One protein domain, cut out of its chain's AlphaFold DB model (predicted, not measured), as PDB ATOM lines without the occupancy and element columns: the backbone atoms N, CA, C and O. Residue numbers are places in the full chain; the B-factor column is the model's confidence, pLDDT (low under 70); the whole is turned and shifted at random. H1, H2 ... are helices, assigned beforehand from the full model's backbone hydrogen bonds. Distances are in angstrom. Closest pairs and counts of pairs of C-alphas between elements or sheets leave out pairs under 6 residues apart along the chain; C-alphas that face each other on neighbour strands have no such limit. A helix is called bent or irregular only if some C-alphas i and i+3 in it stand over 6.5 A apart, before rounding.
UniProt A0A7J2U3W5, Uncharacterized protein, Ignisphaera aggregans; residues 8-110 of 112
ATOM      1  N   LYS A   8     179.752 158.240 191.744       90.25
ATOM      2  CA  LYS A   8     180.729 159.121 192.381       90.25
ATOM      3  C   LYS A   8     180.564 160.561 191.903       90.25
ATOM      4  O   LYS A   8     180.602 161.470 192.730       90.25
ATOM      5  N   GLU A   9     180.350 160.774 190.607       89.94
ATOM      6  CA  GLU A   9     180.089 162.108 190.054       89.94
ATOM      7  C   GLU A   9     178.773 162.686 190.582       89.94
ATOM      8  O   GLU A   9     178.741 163.845 190.998       89.94
ATOM      9  N   LEU A  10     177.718 161.867 190.655       91.31
ATOM     10  CA  LEU A  10     176.433 162.276 191.230       91.31
ATOM     11  C   LEU A  10     176.564 162.663 192.710       91.31
ATOM     12  O   LEU A  10     176.021 163.686 193.125       91.31
ATOM     13  N   ARG A  11     177.323 161.894 193.504       91.81
ATOM     14  CA  ARG A  11     177.593 162.207 194.919       91.81
ATOM     15  C   ARG A  11     178.396 163.495 195.080       91.81
ATOM     16  O   ARG A  11     178.077 164.301 195.953       91.81
ATOM     17  N   LEU A  12     179.406 163.718 194.238       92.06
ATOM     18  CA  LEU A  12     180.171 164.969 194.240       92.06
ATOM     19  C   LEU A  12     179.276 166.168 193.917       92.06
ATOM     20  O   LEU A  12     179.291 167.151 194.654       92.06
ATOM     21  N   LEU A  13     178.453 166.065 192.870       91.88
ATOM     22  CA  LEU A  13     177.509 167.116 192.495       91.88
ATOM     23  C   LEU A  13     176.507 167.415 193.619       91.88
ATOM     24  O   LEU A  13     176.307 168.580 193.956       91.88
ATOM     25  N   ALA A  14     175.913 166.382 194.224       92.19
ATOM     26  CA  ALA A  14     174.982 166.551 195.337       92.19
ATOM     27  C   ALA A  14     175.642 167.282 196.513       92.19
ATOM     28  O   ALA A  14     175.105 168.275 196.996       92.19
ATOM     29  N   ASN A  15     176.842 166.858 196.918       91.94
ATOM     30  CA  ASN A  15     177.583 167.496 198.005       91.94
ATOM     31  C   ASN A  15     177.927 168.960 197.699       91.94
ATOM     32  O   ASN A  15     177.820 169.808 198.588       91.94
ATOM     33  N   GLU A  16     178.317 169.273 196.459       93.88
ATOM     34  CA  GLU A  16     178.572 170.653 196.025       93.88
ATOM     35  C   GLU A  16     177.302 171.512 196.124       93.88
ATOM     36  O   GLU A  16     177.360 172.620 196.662       93.88
ATOM     37  N   ILE A  17     176.151 171.000 195.670       91.38
ATOM     38  CA  ILE A  17     174.851 171.680 195.786       91.38
ATOM     39  C   ILE A  17     174.499 171.898 197.262       91.38
ATOM     40  O   ILE A  17     174.281 173.037 197.677       91.38
ATOM     41  N   CYS A  18     174.502 170.839 198.071       90.62
ATOM     42  CA  CYS A  18     174.177 170.919 199.493       90.62
ATOM     43  C   CYS A  18     175.054 171.946 200.223       90.62
ATOM     44  O   CYS A  18     174.541 172.791 200.954       90.62
ATOM     45  N   SER A  19     176.365 171.924 199.966       91.88
ATOM     46  CA  SER A  19     177.316 172.852 200.589       91.88
ATOM     47  C   SER A  19     177.096 174.295 200.137       91.88
ATOM     48  O   SER A  19     177.115 175.204 200.963       91.88
ATOM     49  N   LYS A  20     176.873 174.524 198.834       92.00
ATOM     50  CA  LYS A  20     176.722 175.875 198.273       92.00
ATOM     51  C   LYS A  20     175.449 176.571 198.761       92.00
ATOM     52  O   LYS A  20     175.471 177.781 198.969       92.00
ATOM     53  N   TYR A  21     174.362 175.822 198.939       86.69
ATOM     54  CA  TYR A  21     173.057 176.370 199.327       86.69
ATOM     55  C   TYR A  21     172.687 176.092 200.793       86.69
ATOM     56  O   TYR A  21     171.549 176.346 201.184       86.69
ATOM     57  N   SER A  22     173.627 175.598 201.607       86.75
ATOM     58  CA  SER A  22     173.410 175.258 203.023       86.75
ATOM     59  C   SER A  22     172.212 174.322 203.246       86.75
ATOM     60  O   SER A  22     171.436 174.499 204.187       86.75
ATOM     61  N   LEU A  23     172.044 173.336 202.361       84.44
ATOM     62  CA  LEU A  23     170.978 172.338 202.431       84.44
ATOM     63  C   LEU A  23     171.465 171.084 203.160       84.44
ATOM     64  O   LEU A  23     172.638 170.712 203.083       84.44
ATOM     65  N   LEU A  24     170.540 170.395 203.831       84.81
ATOM     66  CA  LEU A  24     170.792 169.046 204.328       84.81
ATOM     67  C   LEU A  24     171.030 168.112 203.139       84.81
ATOM     68  O   LEU A  24     170.255 168.118 202.183       84.81
ATOM     69  N   CYS A  25     172.102 167.325 203.206       84.06
ATOM     70  CA  CYS A  25     172.435 166.369 202.158       84.06
ATOM     71  C   CYS A  25     171.963 164.960 202.506       84.06
ATOM     72  O   CYS A  25     171.836 164.598 203.674       84.06
ATOM     73  N   PHE A  26     171.729 164.158 201.474       77.88
ATOM     74  CA  PHE A  26     171.231 162.796 201.608       77.88
ATOM     75  C   PHE A  26     172.357 161.858 202.058       77.88
ATOM     76  O   PHE A  26     173.155 161.395 201.245       77.88
ATOM     77  N   SER A  27     172.445 161.605 203.365       75.69
ATOM     78  CA  SER A  27     173.465 160.727 203.957       75.69
ATOM     79  C   SER A  27     172.996 159.294 204.201       75.69
ATOM     80  O   SER A  27     173.836 158.427 204.421       75.69
ATOM     81  N   GLU A  28     171.685 159.043 204.184       84.88
ATOM     82  CA  GLU A  28     171.092 157.766 204.619       84.88
ATOM     83  C   GLU A  28     170.561 156.891 203.475       84.88
ATOM     84  O   GLU A  28     170.134 155.772 203.729       84.88
ATOM     85  N   LEU A  29     170.597 157.378 202.230       88.75
ATOM     86  CA  LEU A  29     170.126 156.620 201.069       88.75
ATOM     87  C   LEU A  29     171.166 155.603 200.609       88.75
ATOM     88  O   LEU A  29     172.365 155.922 200.536       88.75
ATOM     89  N   ASP A  30     170.697 154.420 200.220       93.06
ATOM     90  CA  ASP A  30     171.549 153.465 199.523       93.06
ATOM     91  C   ASP A  30     171.923 153.955 198.109       93.06
ATOM     92  O   ASP A  30     171.490 155.012 197.640       93.06
ATOM     93  N   ASP A  31     172.812 153.225 197.434       91.00
ATOM     94  CA  ASP A  31     173.333 153.626 196.125       91.00
ATOM     95  C   ASP A  31     172.251 153.671 195.031       91.00
ATOM     96  O   ASP A  31     172.323 154.521 194.134       91.00
ATOM     97  N   GLU A  32     171.254 152.787 195.089       89.75
ATOM     98  CA  GLU A  32     170.173 152.716 194.106       89.75
ATOM     99  C   GLU A  32     169.158 153.836 194.339       89.75
ATOM    100  O   GLU A  32     168.839 154.584 193.409       89.75
ATOM    101  N   GLU A  33     168.729 154.017 195.587       91.06
ATOM    102  CA  GLU A  33     167.833 155.090 196.014       91.06
ATOM    103  C   GLU A  33     168.442 156.466 195.730       91.06
ATOM    104  O   GLU A  33     167.796 157.336 195.133       91.06
ATOM    105  N   PHE A  34     169.715 156.655 196.093       92.06
ATOM    106  CA  PHE A  34     170.435 157.895 195.834       92.06
ATOM    107  C   PHE A  34     170.515 158.178 194.334       92.06
ATOM    108  O   PHE A  34     170.253 159.304 193.899       92.06
ATOM    109  N   ARG A  35     170.844 157.163 193.524       89.12
ATOM    110  CA  ARG A  35     170.901 157.309 192.068       89.12
ATOM    111  C   ARG A  35     169.532 157.683 191.505       89.12
ATOM    112  O   ARG A  35     169.453 158.638 190.739       89.12
ATOM    113  N   ALA A  36     168.471 156.977 191.887       89.06
ATOM    114  CA  ALA A  36     167.119 157.241 191.401       89.06
ATOM    115  C   ALA A  36     166.666 158.672 191.732       89.06
ATOM    116  O   ALA A  36     166.184 159.390 190.853       89.06
ATOM    117  N   MET A  37     166.898 159.113 192.969       90.81
ATOM    118  CA  MET A  37     166.572 160.462 193.421       90.81
ATOM    119  C   MET A  37     167.393 161.535 192.692       90.81
ATOM    120  O   MET A  37     166.840 162.561 192.287       90.81
ATOM    121  N   MET A  38     168.695 161.315 192.490       90.44
ATOM    122  CA  MET A  38     169.533 162.255 191.744       90.44
ATOM    123  C   MET A  38     169.080 162.376 190.294       90.44
ATOM    124  O   MET A  38     168.952 163.489 189.792       90.44
ATOM    125  N   LEU A  39     168.788 161.256 189.633       89.56
ATOM    126  CA  LEU A  39     168.327 161.273 188.247       89.56
ATOM    127  C   LEU A  39     166.972 161.965 188.115       89.56
ATOM    128  O   LEU A  39     166.838 162.827 187.255       89.56
ATOM    129  N   PHE A  40     166.025 161.677 189.012       91.06
ATOM    130  CA  PHE A  40     164.752 162.398 189.081       91.06
ATOM    131  C   PHE A  40     164.957 163.911 189.258       91.06
ATOM    132  O   PHE A  40     164.342 164.725 188.574       91.06
ATOM    133  N   SER A  41     165.861 164.308 190.156       90.12
ATOM    134  CA  SER A  41     166.135 165.724 190.424       90.12
ATOM    135  C   SER A  41     166.771 166.423 189.221       90.12
ATOM    136  O   SER A  41     166.452 167.571 188.921       90.12
ATOM    137  N   ILE A  42     167.667 165.738 188.515       90.25
ATOM    138  CA  ILE A  42     168.348 166.294 187.349       90.25
ATOM    139  C   ILE A  42     167.380 166.410 186.164       90.25
ATOM    140  O   ILE A  42     167.366 167.462 185.527       90.25
ATOM    141  N   THR A  43     166.521 165.415 185.905       90.44
ATOM    142  CA  THR A  43     165.481 165.527 184.861       90.44
ATOM    143  C   THR A  43     164.493 166.649 185.163       90.44
ATOM    144  O   THR A  43     164.030 167.346 184.256       90.44
ATOM    145  N   TRP A  44     164.196 166.875 186.446       90.75
ATOM    146  CA  TRP A  44     163.391 168.013 186.882       90.75
ATOM    147  C   TRP A  44     164.073 169.344 186.540       90.75
ATOM    148  O   TRP A  44     163.472 170.210 185.910       90.75
ATOM    149  N   ILE A  45     165.358 169.488 186.879       89.31
ATOM    150  CA  ILE A  45     166.160 170.683 186.566       89.31
ATOM    151  C   ILE A  45     166.255 170.921 185.054       89.31
ATOM    152  O   ILE A  45     166.154 172.064 184.607       89.31
ATOM    153  N   GLU A  46     166.422 169.859 184.272       86.56
ATOM    154  CA  GLU A  46     166.528 169.922 182.815       86.56
ATOM    155  C   GLU A  46     165.255 170.463 182.157       86.56
ATOM    156  O   GLU A  46     165.328 171.239 181.204       86.56
ATOM    157  N   THR A  47     164.085 170.170 182.730       87.50
ATOM    158  CA  THR A  47     162.807 170.737 182.268       87.50
ATOM    159  C   THR A  47     162.834 172.273 182.289       87.50
ATOM    160  O   THR A  47     162.378 172.927 181.348       87.50
ATOM    161  N   PHE A  48     163.473 172.868 183.299       86.88
ATOM    162  CA  PHE A  48     163.616 174.323 183.429       86.88
ATOM    163  C   PHE A  48     164.745 174.928 182.583       86.88
ATOM    164  O   PHE A  48     164.972 176.137 182.629       86.88
ATOM    165  N   TYR A  49     165.463 174.129 181.789       84.38
ATOM    166  CA  TYR A  49     166.286 174.679 180.705       84.38
ATOM    167  C   TYR A  49     165.429 175.146 179.530       84.38
ATOM    168  O   TYR A  49     165.859 176.007 178.763       84.38
ATOM    169  N   HIS A  50     164.235 174.573 179.391       81.56
ATOM    170  CA  HIS A  50     163.333 174.813 178.270       81.56
ATOM    171  C   HIS A  50     162.128 175.670 178.645       81.56
ATOM    172  O   HIS A  50     161.503 176.255 177.762       81.56
ATOM    173  N   ILE A  51     161.803 175.734 179.935       84.44
ATOM    174  CA  ILE A  51     160.668 176.483 180.460       84.44
ATOM    175  C   ILE A  51     161.162 177.448 181.530       84.44
ATOM    176  O   ILE A  51     161.906 177.055 182.429       84.44
ATOM    177  N   ASP A  52     160.729 178.705 181.441       83.19
ATOM    178  CA  ASP A  52     160.952 179.670 182.504       83.19
ATOM    179  C   ASP A  52     160.033 179.349 183.697       83.19
ATOM    180  O   ASP A  52     158.814 179.473 183.576       83.19
ATOM    181  N   PRO A  53     160.577 178.947 184.862       80.31
ATOM    182  CA  PRO A  53     159.743 178.670 186.021       80.31
ATOM    183  C   PRO A  53     158.961 179.894 186.514       80.31
ATOM    184  O   PRO A  53     157.924 179.688 187.135       80.31
ATOM    185  N   GLU A  54     159.409 181.135 186.258       81.38
ATOM    186  CA  GLU A  54     158.672 182.344 186.673       81.38
ATOM    187  C   GLU A  54     157.362 182.496 185.896       81.38
ATOM    188  O   GLU A  54     156.340 182.855 186.478       81.38
ATOM    189  N   GLU A  55     157.380 182.167 184.602       77.69
ATOM    190  CA  GLU A  55     156.211 182.246 183.719       77.69
ATOM    191  C   GLU A  55     155.143 181.209 184.096       77.69
ATOM    192  O   GLU A  55     153.957 181.448 183.893       77.69
ATOM    193  N   CYS A  56     155.540 180.082 184.700       81.69
ATOM    194  CA  CYS A  56     154.612 179.006 185.045       81.69
ATOM    195  C   CYS A  56     153.916 179.143 186.404       81.69
ATOM    196  O   CYS A  56     152.970 178.401 186.652       81.69
ATOM    197  N   VAL A  57     154.361 180.014 187.319       75.31
ATOM    198  CA  VAL A  57     153.820 180.024 188.700       75.31
ATOM    199  C   VAL A  57     152.321 180.351 188.734       75.31
ATOM    200  O   VAL A  57     151.599 179.840 189.588       75.31
ATOM    201  N   GLU A  58     151.854 181.179 187.800       79.12
ATOM    202  CA  GLU A  58     150.469 181.665 187.736       79.12
ATOM    203  C   GLU A  58     149.690 181.102 186.529       79.12
ATOM    204  O   GLU A  58     148.523 181.443 186.336       79.12
ATOM    205  N   ASP A  59     150.305 180.214 185.738       86.81
ATOM    206  CA  ASP A  59     149.738 179.650 184.510       86.81
ATOM    207  C   ASP A  59     149.635 178.119 184.602       86.81
ATOM    208  O   ASP A  59     150.628 177.391 184.522       86.81
ATOM    209  N   ILE A  60     148.404 177.620 184.749       88.06
ATOM    210  CA  ILE A  60     148.132 176.183 184.863       88.06
ATOM    211  C   ILE A  60     148.522 175.404 183.599       88.06
ATOM    212  O   ILE A  60     149.016 174.283 183.718       88.06
ATOM    213  N   GLU A  61     148.376 175.992 182.408       89.88
ATOM    214  CA  GLU A  61     148.759 175.341 181.147       89.88
ATOM    215  C   GLU A  61     150.287 175.188 181.077       89.88
ATOM    216  O   GLU A  61     150.814 174.159 180.640       89.88
ATOM    217  N   CYS A  62     151.018 176.180 181.589       88.81
ATOM    218  CA  CYS A  62     152.472 176.124 181.728       88.81
ATOM    219  C   CYS A  62     152.904 175.031 182.724       88.81
ATOM    220  O   CYS A  62     153.807 174.245 182.421       88.81
ATOM    221  N   VAL A  63     152.227 174.908 183.874       88.19
ATOM    222  CA  VAL A  63     152.477 173.828 184.849       88.19
ATOM    223  C   VAL A  63     152.238 172.448 184.230       88.19
ATOM    224  O   VAL A  63     153.080 171.557 184.372       88.19
ATOM    225  N   GLU A  64     151.134 172.259 183.505       90.50
ATOM    226  CA  GLU A  64     150.844 171.003 182.801       90.50
ATOM    227  C   GLU A  64     151.935 170.658 181.781       90.50
ATOM    228  O   GLU A  64     152.356 169.499 181.671       90.50
ATOM    229  N   LYS A  65     152.463 171.666 181.081       89.38
ATOM    230  CA  LYS A  65     153.574 171.496 180.142       89.38
ATOM    231  C   LYS A  65     154.868 171.078 180.844       89.38
ATOM    232  O   LYS A  65     155.535 170.165 180.358       89.38
ATOM    233  N   VAL A  66     155.209 171.682 181.986       90.44
ATOM    234  CA  VAL A  66     156.361 171.267 182.814       90.44
ATOM    235  C   VAL A  66     156.226 169.802 183.217       90.44
ATOM    236  O   VAL A  66     157.156 169.021 183.022       90.44
ATOM    237  N   LEU A  67     155.057 169.407 183.728       91.38
ATOM    238  CA  LEU A  67     154.805 168.027 184.148       91.38
ATOM    239  C   LEU A  67     154.891 167.041 182.976       91.38
ATOM    240  O   LEU A  67     155.454 165.957 183.135       91.38
ATOM    241  N   THR A  68     154.386 167.431 181.804       91.75
ATOM    242  CA  THR A  68     154.446 166.618 180.582       91.75
ATOM    243  C   THR A  68     155.889 166.411 180.129       91.75
ATOM    244  O   THR A  68     156.319 165.268 179.986       91.75
ATOM    245  N   ILE A  69     156.664 167.493 179.980       90.06
ATOM    246  CA  ILE A  69     158.071 167.410 179.560       90.06
ATOM    247  C   ILE A  69     158.878 166.587 180.561       90.06
ATOM    248  O   ILE A  69     159.617 165.690 180.160       90.06
ATOM    249  N   HIS A  70     158.713 166.845 181.860       92.38
ATOM    250  CA  HIS A  70     159.424 166.082 182.873       92.38
ATOM    251  C   HIS A  70     159.079 164.589 182.807       92.38
ATOM    252  O   HIS A  70     159.979 163.751 182.841       92.38
ATOM    253  N   GLY A  71     157.792 164.249 182.689       91.56
ATOM    254  CA  GLY A  71     157.337 162.865 182.581       91.56
ATOM    255  C   GLY A  71     157.908 162.151 181.356       91.56
ATOM    256  O   GLY A  71     158.341 161.001 181.461       91.56
ATOM    257  N   GLU A  72     157.968 162.835 180.212       91.62
ATOM    258  CA  GLU A  72     158.583 162.315 178.990       91.62
ATOM    259  C   GLU A  72     160.092 162.102 179.158       91.62
ATOM    260  O   GLU A  72     160.579 160.994 178.920       91.62
ATOM    261  N   VAL A  73     160.830 163.114 179.624       89.62
ATOM    262  CA  VAL A  73     162.288 163.044 179.820       89.62
ATOM    263  C   VAL A  73     162.655 161.962 180.835       89.62
ATOM    264  O   VAL A  73     163.490 161.100 180.551       89.62
ATOM    265  N   TYR A  74     161.994 161.947 181.995       90.81
ATOM    266  CA  TYR A  74     162.228 160.945 183.032       90.81
ATOM    267  C   TYR A  74     161.875 159.535 182.542       90.81
ATOM    268  O   TYR A  74     162.648 158.595 182.731       90.81
ATOM    269  N   GLY A  75     160.753 159.382 181.833       90.44
ATOM    270  CA  GLY A  75     160.343 158.106 181.250       90.44
ATOM    271  C   GLY A  75     161.306 157.584 180.179       90.44
ATOM    272  O   GLY A  75     161.544 156.377 180.107       90.44
ATOM    273  N   LEU A  76     161.877 158.465 179.351       90.19
ATOM    274  CA  LEU A  76     162.903 158.090 178.375       90.19
ATOM    275  C   LEU A  76     164.234 157.741 179.053       90.19
ATOM    276  O   LEU A  76     164.897 156.795 178.622       90.19
ATOM    277  N   MET A  77     164.595 158.450 180.124       87.62
ATOM    278  CA  MET A  77     165.787 158.166 180.925       87.62
ATOM    279  C   MET A  77     165.701 156.777 181.573       87.62
ATOM    280  O   MET A  77     166.627 155.983 181.427       87.62
ATOM    281  N   LEU A  78     164.557 156.418 182.173       86.69
ATOM    282  CA  LEU A  78     164.330 155.078 182.741       86.69
ATOM    283  C   LEU A  78     164.420 153.945 181.701       86.69
ATOM    284  O   LEU A  78     164.657 152.795 182.061       86.69
ATOM    285  N   LYS A  79     164.218 154.256 180.416       88.94
ATOM    286  CA  LYS A  79     164.327 153.309 179.294       88.94
ATOM    287  C   LYS A  79     165.717 153.294 178.649       88.94
ATOM    288  O   LYS A  79     165.846 152.767 177.543       88.94
ATOM    289  N   ASP A  80     166.722 153.928 179.260       86.00
ATOM    290  CA  ASP A  80     168.061 154.122 178.679       86.00
ATOM    291  C   ASP A  80     168.025 154.748 177.265       86.00
ATOM    292  O   ASP A  80     168.916 154.539 176.441       86.00
ATOM    293  N   SER A  81     166.961 155.495 176.955       87.31
ATOM    294  CA  SER A  81     166.705 156.088 175.632       87.31
ATOM    295  C   SER A  81     166.941 157.601 175.616       87.31
ATOM    296  O   SER A  81     166.712 158.251 174.599       87.31
ATOM    297  N   TYR A  82     167.397 158.158 176.740       83.88
ATOM    298  CA  TYR A  82     167.745 159.563 176.903       83.88
ATOM    299  C   TYR A  82     168.971 159.700 177.803       83.88
ATOM    300  O   TYR A  82     168.985 159.179 178.918       83.88
ATOM    301  N   ALA A  83     169.992 160.401 177.311       82.38
ATOM    302  CA  ALA A  83     171.191 160.731 178.068       82.38
ATOM    303  C   ALA A  83     171.119 162.197 178.493       82.38
ATOM    304  O   ALA A  83     171.342 163.097 177.691       82.38
ATOM    305  N   ILE A  84     170.847 162.422 179.770       80.38
ATOM    306  CA  ILE A  84     171.084 163.698 180.436       80.38
ATOM    307  C   ILE A  84     172.580 164.016 180.406       80.38
ATOM    308  O   ILE A  84     173.405 163.206 180.840       80.38
ATOM    309  N   GLU A  85     172.926 165.208 179.939       81.62
ATOM    310  CA  GLU A  85     174.263 165.775 180.070       81.62
ATOM    311  C   GLU A  85     174.400 166.441 181.449       81.62
ATOM    312  O   GLU A  85     173.675 167.386 181.766       81.62
ATOM    313  N   LEU A  86     175.356 165.991 182.272       84.50
ATOM    314  CA  LEU A  86     175.645 166.606 183.575       84.50
ATOM    315  C   LEU A  86     176.410 167.929 183.417       84.50
ATOM    316  O   LEU A  86     177.583 168.057 183.774       84.50
ATOM    317  N   ASN A  87     175.735 168.946 182.890       88.06
ATOM    318  CA  ASN A  87     176.296 170.277 182.736       88.06
ATOM    319  C   ASN A  87     176.160 171.072 184.046       88.06
ATOM    320  O   ASN A  87     175.140 171.716 184.304       88.06
ATOM    321  N   LYS A  88     177.208 171.033 184.879       90.00
ATOM    322  CA  LYS A  88     177.219 171.689 186.198       90.00
ATOM    323  C   LYS A  88     176.812 173.162 186.141       90.00
ATOM    324  O   LYS A  88     176.018 173.598 186.969       90.00
ATOM    325  N   GLU A  89     177.324 173.926 185.175       91.12
ATOM    326  CA  GLU A  89     177.021 175.356 185.051       91.12
ATOM    327  C   GLU A  89     175.516 175.595 184.872       91.12
ATOM    328  O   GLU A  89     174.922 176.388 185.609       91.12
ATOM    329  N   LYS A  90     174.881 174.857 183.951       89.69
ATOM    330  CA  LYS A  90     173.432 174.945 183.733       89.69
ATOM    331  C   LYS A  90     172.647 174.530 184.976       89.69
ATOM    332  O   LYS A  90     171.709 175.228 185.352       89.69
ATOM    333  N   ILE A  91     173.045 173.442 185.641       91.38
ATOM    334  CA  ILE A  91     172.407 172.963 186.877       91.38
ATOM    335  C   ILE A  91     172.423 174.055 187.953       91.38
ATOM    336  O   ILE A  91     171.365 174.442 188.449       91.38
ATOM    337  N   PHE A  92     173.598 174.600 188.277       92.69
ATOM    338  CA  PHE A  92     173.722 175.628 189.313       92.69
ATOM    339  C   PHE A  92     172.947 176.902 188.964       92.69
ATOM    340  O   PHE A  92     172.267 177.455 189.827       92.69
ATOM    341  N   LYS A  93     172.993 177.345 187.702       91.25
ATOM    342  CA  LYS A  93     172.255 178.530 187.248       91.25
ATOM    343  C   LYS A  93     170.740 178.356 187.398       91.25
ATOM    344  O   LYS A  93     170.059 179.277 187.850       91.25
ATOM    345  N   THR A  94     170.215 177.180 187.064       89.94
ATOM    346  CA  THR A  94     168.789 176.875 187.231       89.94
ATOM    347  C   THR A  94     168.399 176.782 188.704       89.94
ATOM    348  O   THR A  94     167.384 177.358 189.090       89.94
ATOM    349  N   ILE A  95     169.218 176.154 189.556       89.75
ATOM    350  CA  ILE A  95     168.970 176.114 191.008       89.75
ATOM    351  C   ILE A  95     168.932 177.530 191.601       89.75
ATOM    352  O   ILE A  95     168.057 177.827 192.414       89.75
ATOM    353  N   GLU A  96     169.835 178.425 191.186       89.69
ATOM    354  CA  GLU A  96     169.828 179.828 191.628       89.69
ATOM    355  C   GLU A  96     168.540 180.546 191.223       89.69
ATOM    356  O   GLU A  96     167.975 181.284 192.030       89.69
ATOM    357  N   LYS A  97     168.055 180.313 189.999       87.25
ATOM    358  CA  LYS A  97     166.788 180.875 189.524       87.25
ATOM    359  C   LYS A  97     165.603 180.378 190.358       87.25
ATOM    360  O   LYS A  97     164.834 181.187 190.870       87.25
ATOM    361  N   LEU A  98     165.508 179.066 190.568       85.62
ATOM    362  CA  LEU A  98     164.452 178.450 191.379       85.62
ATOM    363  C   LEU A  98     164.497 178.920 192.843       85.62
ATOM    364  O   LEU A  98     163.462 179.184 193.450       85.62
ATOM    365  N   SER A  99     165.696 179.088 193.402       84.31
ATOM    366  CA  SER A  99     165.878 179.563 194.780       84.31
ATOM    367  C   SER A  99     165.433 181.019 194.954       84.31
ATOM    368  O   SER A  99     164.802 181.350 195.959       84.31
ATOM    369  N   LYS A 100     165.712 181.888 193.972       83.75
ATOM    370  CA  LYS A 100     165.230 183.282 193.965       83.75
ATOM    371  C   LYS A 100     163.706 183.346 193.911       83.75
ATOM    372  O   LYS A 100     163.108 184.075 194.696       83.75
ATOM    373  N   LEU A 101     163.079 182.534 193.060       80.75
ATOM    374  CA  LEU A 101     161.619 182.430 192.995       80.75
ATOM    375  C   LEU A 101     161.001 182.025 194.332       80.75
ATOM    376  O   LEU A 101     160.016 182.619 194.770       80.75
ATOM    377  N   GLN A 102     161.599 181.046 195.012       79.94
ATOM    378  CA  GLN A 102     161.126 180.614 196.323       79.94
ATOM    379  C   GLN A 102     161.206 181.743 197.365       79.94
ATOM    380  O   GLN A 102     160.307 181.871 198.196       79.94
ATOM    381  N   GLN A 103     162.270 182.552 197.345       78.62
ATOM    382  CA  GLN A 103     162.411 183.708 198.239       78.62
ATOM    383  C   GLN A 103     161.351 184.776 197.946       78.62
ATOM    384  O   GLN A 103     160.658 185.196 198.869       78.62
ATOM    385  N   LEU A 104     161.146 185.122 196.672       68.38
ATOM    386  CA  LEU A 104     160.111 186.077 196.257       68.38
ATOM    387  C   LEU A 104     158.700 185.615 196.651       68.38
ATOM    388  O   LEU A 104     157.888 186.421 197.098       68.38
ATOM    389  N   GLY A 105     158.406 184.316 196.532       64.81
ATOM    390  CA  GLY A 105     157.141 183.747 197.001       64.81
ATOM    391  C   GLY A 105     156.968 183.866 198.519       64.81
ATOM    392  O   GLY A 105     155.890 184.220 198.990       64.81
ATOM    393  N   LYS A 106     158.035 183.633 199.296       67.88
ATOM    394  CA  LYS A 106     158.008 183.814 200.759       67.88
ATOM    395  C   LYS A 106     157.780 185.271 201.156       67.88
ATOM    396  O   LYS A 106     157.043 185.505 202.103       67.88
ATOM    397  N   GLU A 107     158.376 186.226 200.447       68.00
ATOM    398  CA  GLU A 107     158.192 187.660 200.699       68.00
ATOM    399  C   GLU A 107     156.768 188.121 200.356       68.00
ATOM    400  O   GLU A 107     156.130 188.778 201.175       68.00
ATOM    401  N   LYS A 108     156.219 187.705 199.205       60.69
ATOM    402  CA  LYS A 108     154.835 188.026 198.802       60.69
ATOM    403  C   LYS A 108     153.767 187.461 199.749       60.69
ATOM    404  O   LYS A 108     152.690 188.035 199.847       60.69
ATOM    405  N   HIS A 109     154.043 186.342 200.418       55.41
ATOM    406  CA  HIS A 109     153.130 185.712 201.381       55.41
ATOM    407  C   HIS A 109     153.455 186.038 202.850       55.41
ATOM    408  O   HIS A 109     152.821 185.484 203.748       55.41
ATOM    409  N   ALA A 110     154.444 186.902 203.102       55.59
ATOM    410  CA  ALA A 110     154.783 187.397 204.436       55.59
ATOM    411  C   ALA A 110     154.114 188.742 204.775       55.59
ATOM    412  O   ALA A 110     154.213 189.170 205.926       55.59
TER     413      ALA A 110
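AT A GLANCE: This is residues 8 to 110 of the 112 residues of an uncharacterized protein of Ignisphaera aggregans (UniProt A0A7J2U3W5). H2 runs as a slanting rod through the middle of this domain, with H4 across one side of it, and with H1 and H5 on the other side. Near the start of H2, H1 crosses it steeply over residues 35 to 38; residues 90 to 95 of H5 pack on residues 42 to 49 of H2 at nearly a right angle, and H5 then runs on away from H2, while the tiny H3 makes the turn into H4. The printed part has 103 residues with five named helices, H1 to H5 in that order along the chain, and no named strand; its class is all helix. It is compact, with a radius of gyration of the C-alphas of 14.6 A, and its C-alphas span 39 by 32 by 24 A.

IN THESE COORDINATES: The first printed residue, Lys 8, has its C-alpha at (180.729, 159.121, 192.381), and there H1 begins, residues 8 to 20, 18.2 A from first to last C-alpha. H2 is residues 31 to 50, 29.5 A long, from C-alpha 31 at (173.333, 153.626, 196.125) to C-alpha 50 at (163.333, 174.813, 178.270). H3 is four residues, 53 to 56, and measures 5.2 A. H4 is residues 60 to 78, 26.7 A long. H5, residues 88 to 108, has the most residues, 21, and is 30.4 A long; it ends with C-alpha 108 at (154.835, 188.026, 198.802). No helix is bent or irregular.

HOW THE PARTS SIT: H2 is the hub, touching three other helices, H1, H4 and H5. H1 and H2 only just touch, with 3 pairs of C-alphas within 8 A, through residues 10 to 14 of H1 and 35 to 38 of H2 alone; the closest C-alphas are those of Leu 10 and Met 38, 6.9 A apart. Their lines stand at a steep tilt of 64 degrees, and they run the same way. H4 touches H2 with residues 66 to 74 alone, on residues 40 to 48 of H2; the closest C-alphas, those of Thr 47 and His 70, are 5.8 A apart. This pair runs opposite ways at a steep tilt of 44 degrees. H5 touches H2 with residues 90 to 95 alone, about perpendicular at 76 degrees; the closest C-alphas, those of Ile 45 and Ile 91, are 6.7 A apart. Of these three touching pairs none is at a shallow tilt, and the helix packing is mostly crossed. H1 and H5 are close but not clearly touching, the C-alphas of Ile 17 and Phe 92 being closest at 7.7 A. H3 and H4 touch only at the corner by their link, and only just, with 3 pairs of C-alphas within 8 A; the closest are those of Cys 56 and Cys 62, 4.9 A apart. H3 and H5 are close but not clearly touching, with the C-alphas of Glu 54 and Leu 101 closest at 7.0 A. H2 and H3 meet only through their link. H4 is apart from H1 and from H5, and H1 is apart from H3. In H1, H4 and H5 every O i to N i+4 pair is within hydrogen-bond range; in H2 13 of 16 are, and H3 is too short for such a pair.

THE WHOLE: The C-alphas farthest apart are those of Ser 81 and Ala 110, at 44.2 A. The printed part runs from residue 8 to residue 110 and has no cut. The links H2 to H3 and H3 to H4 are tight, the links H1 to H2, with 10 residues, and H4 to H5, with 9, are short, and no link is long. The mean pLDDT of the printed part is 86.0; residues 104 to 110 are under 70.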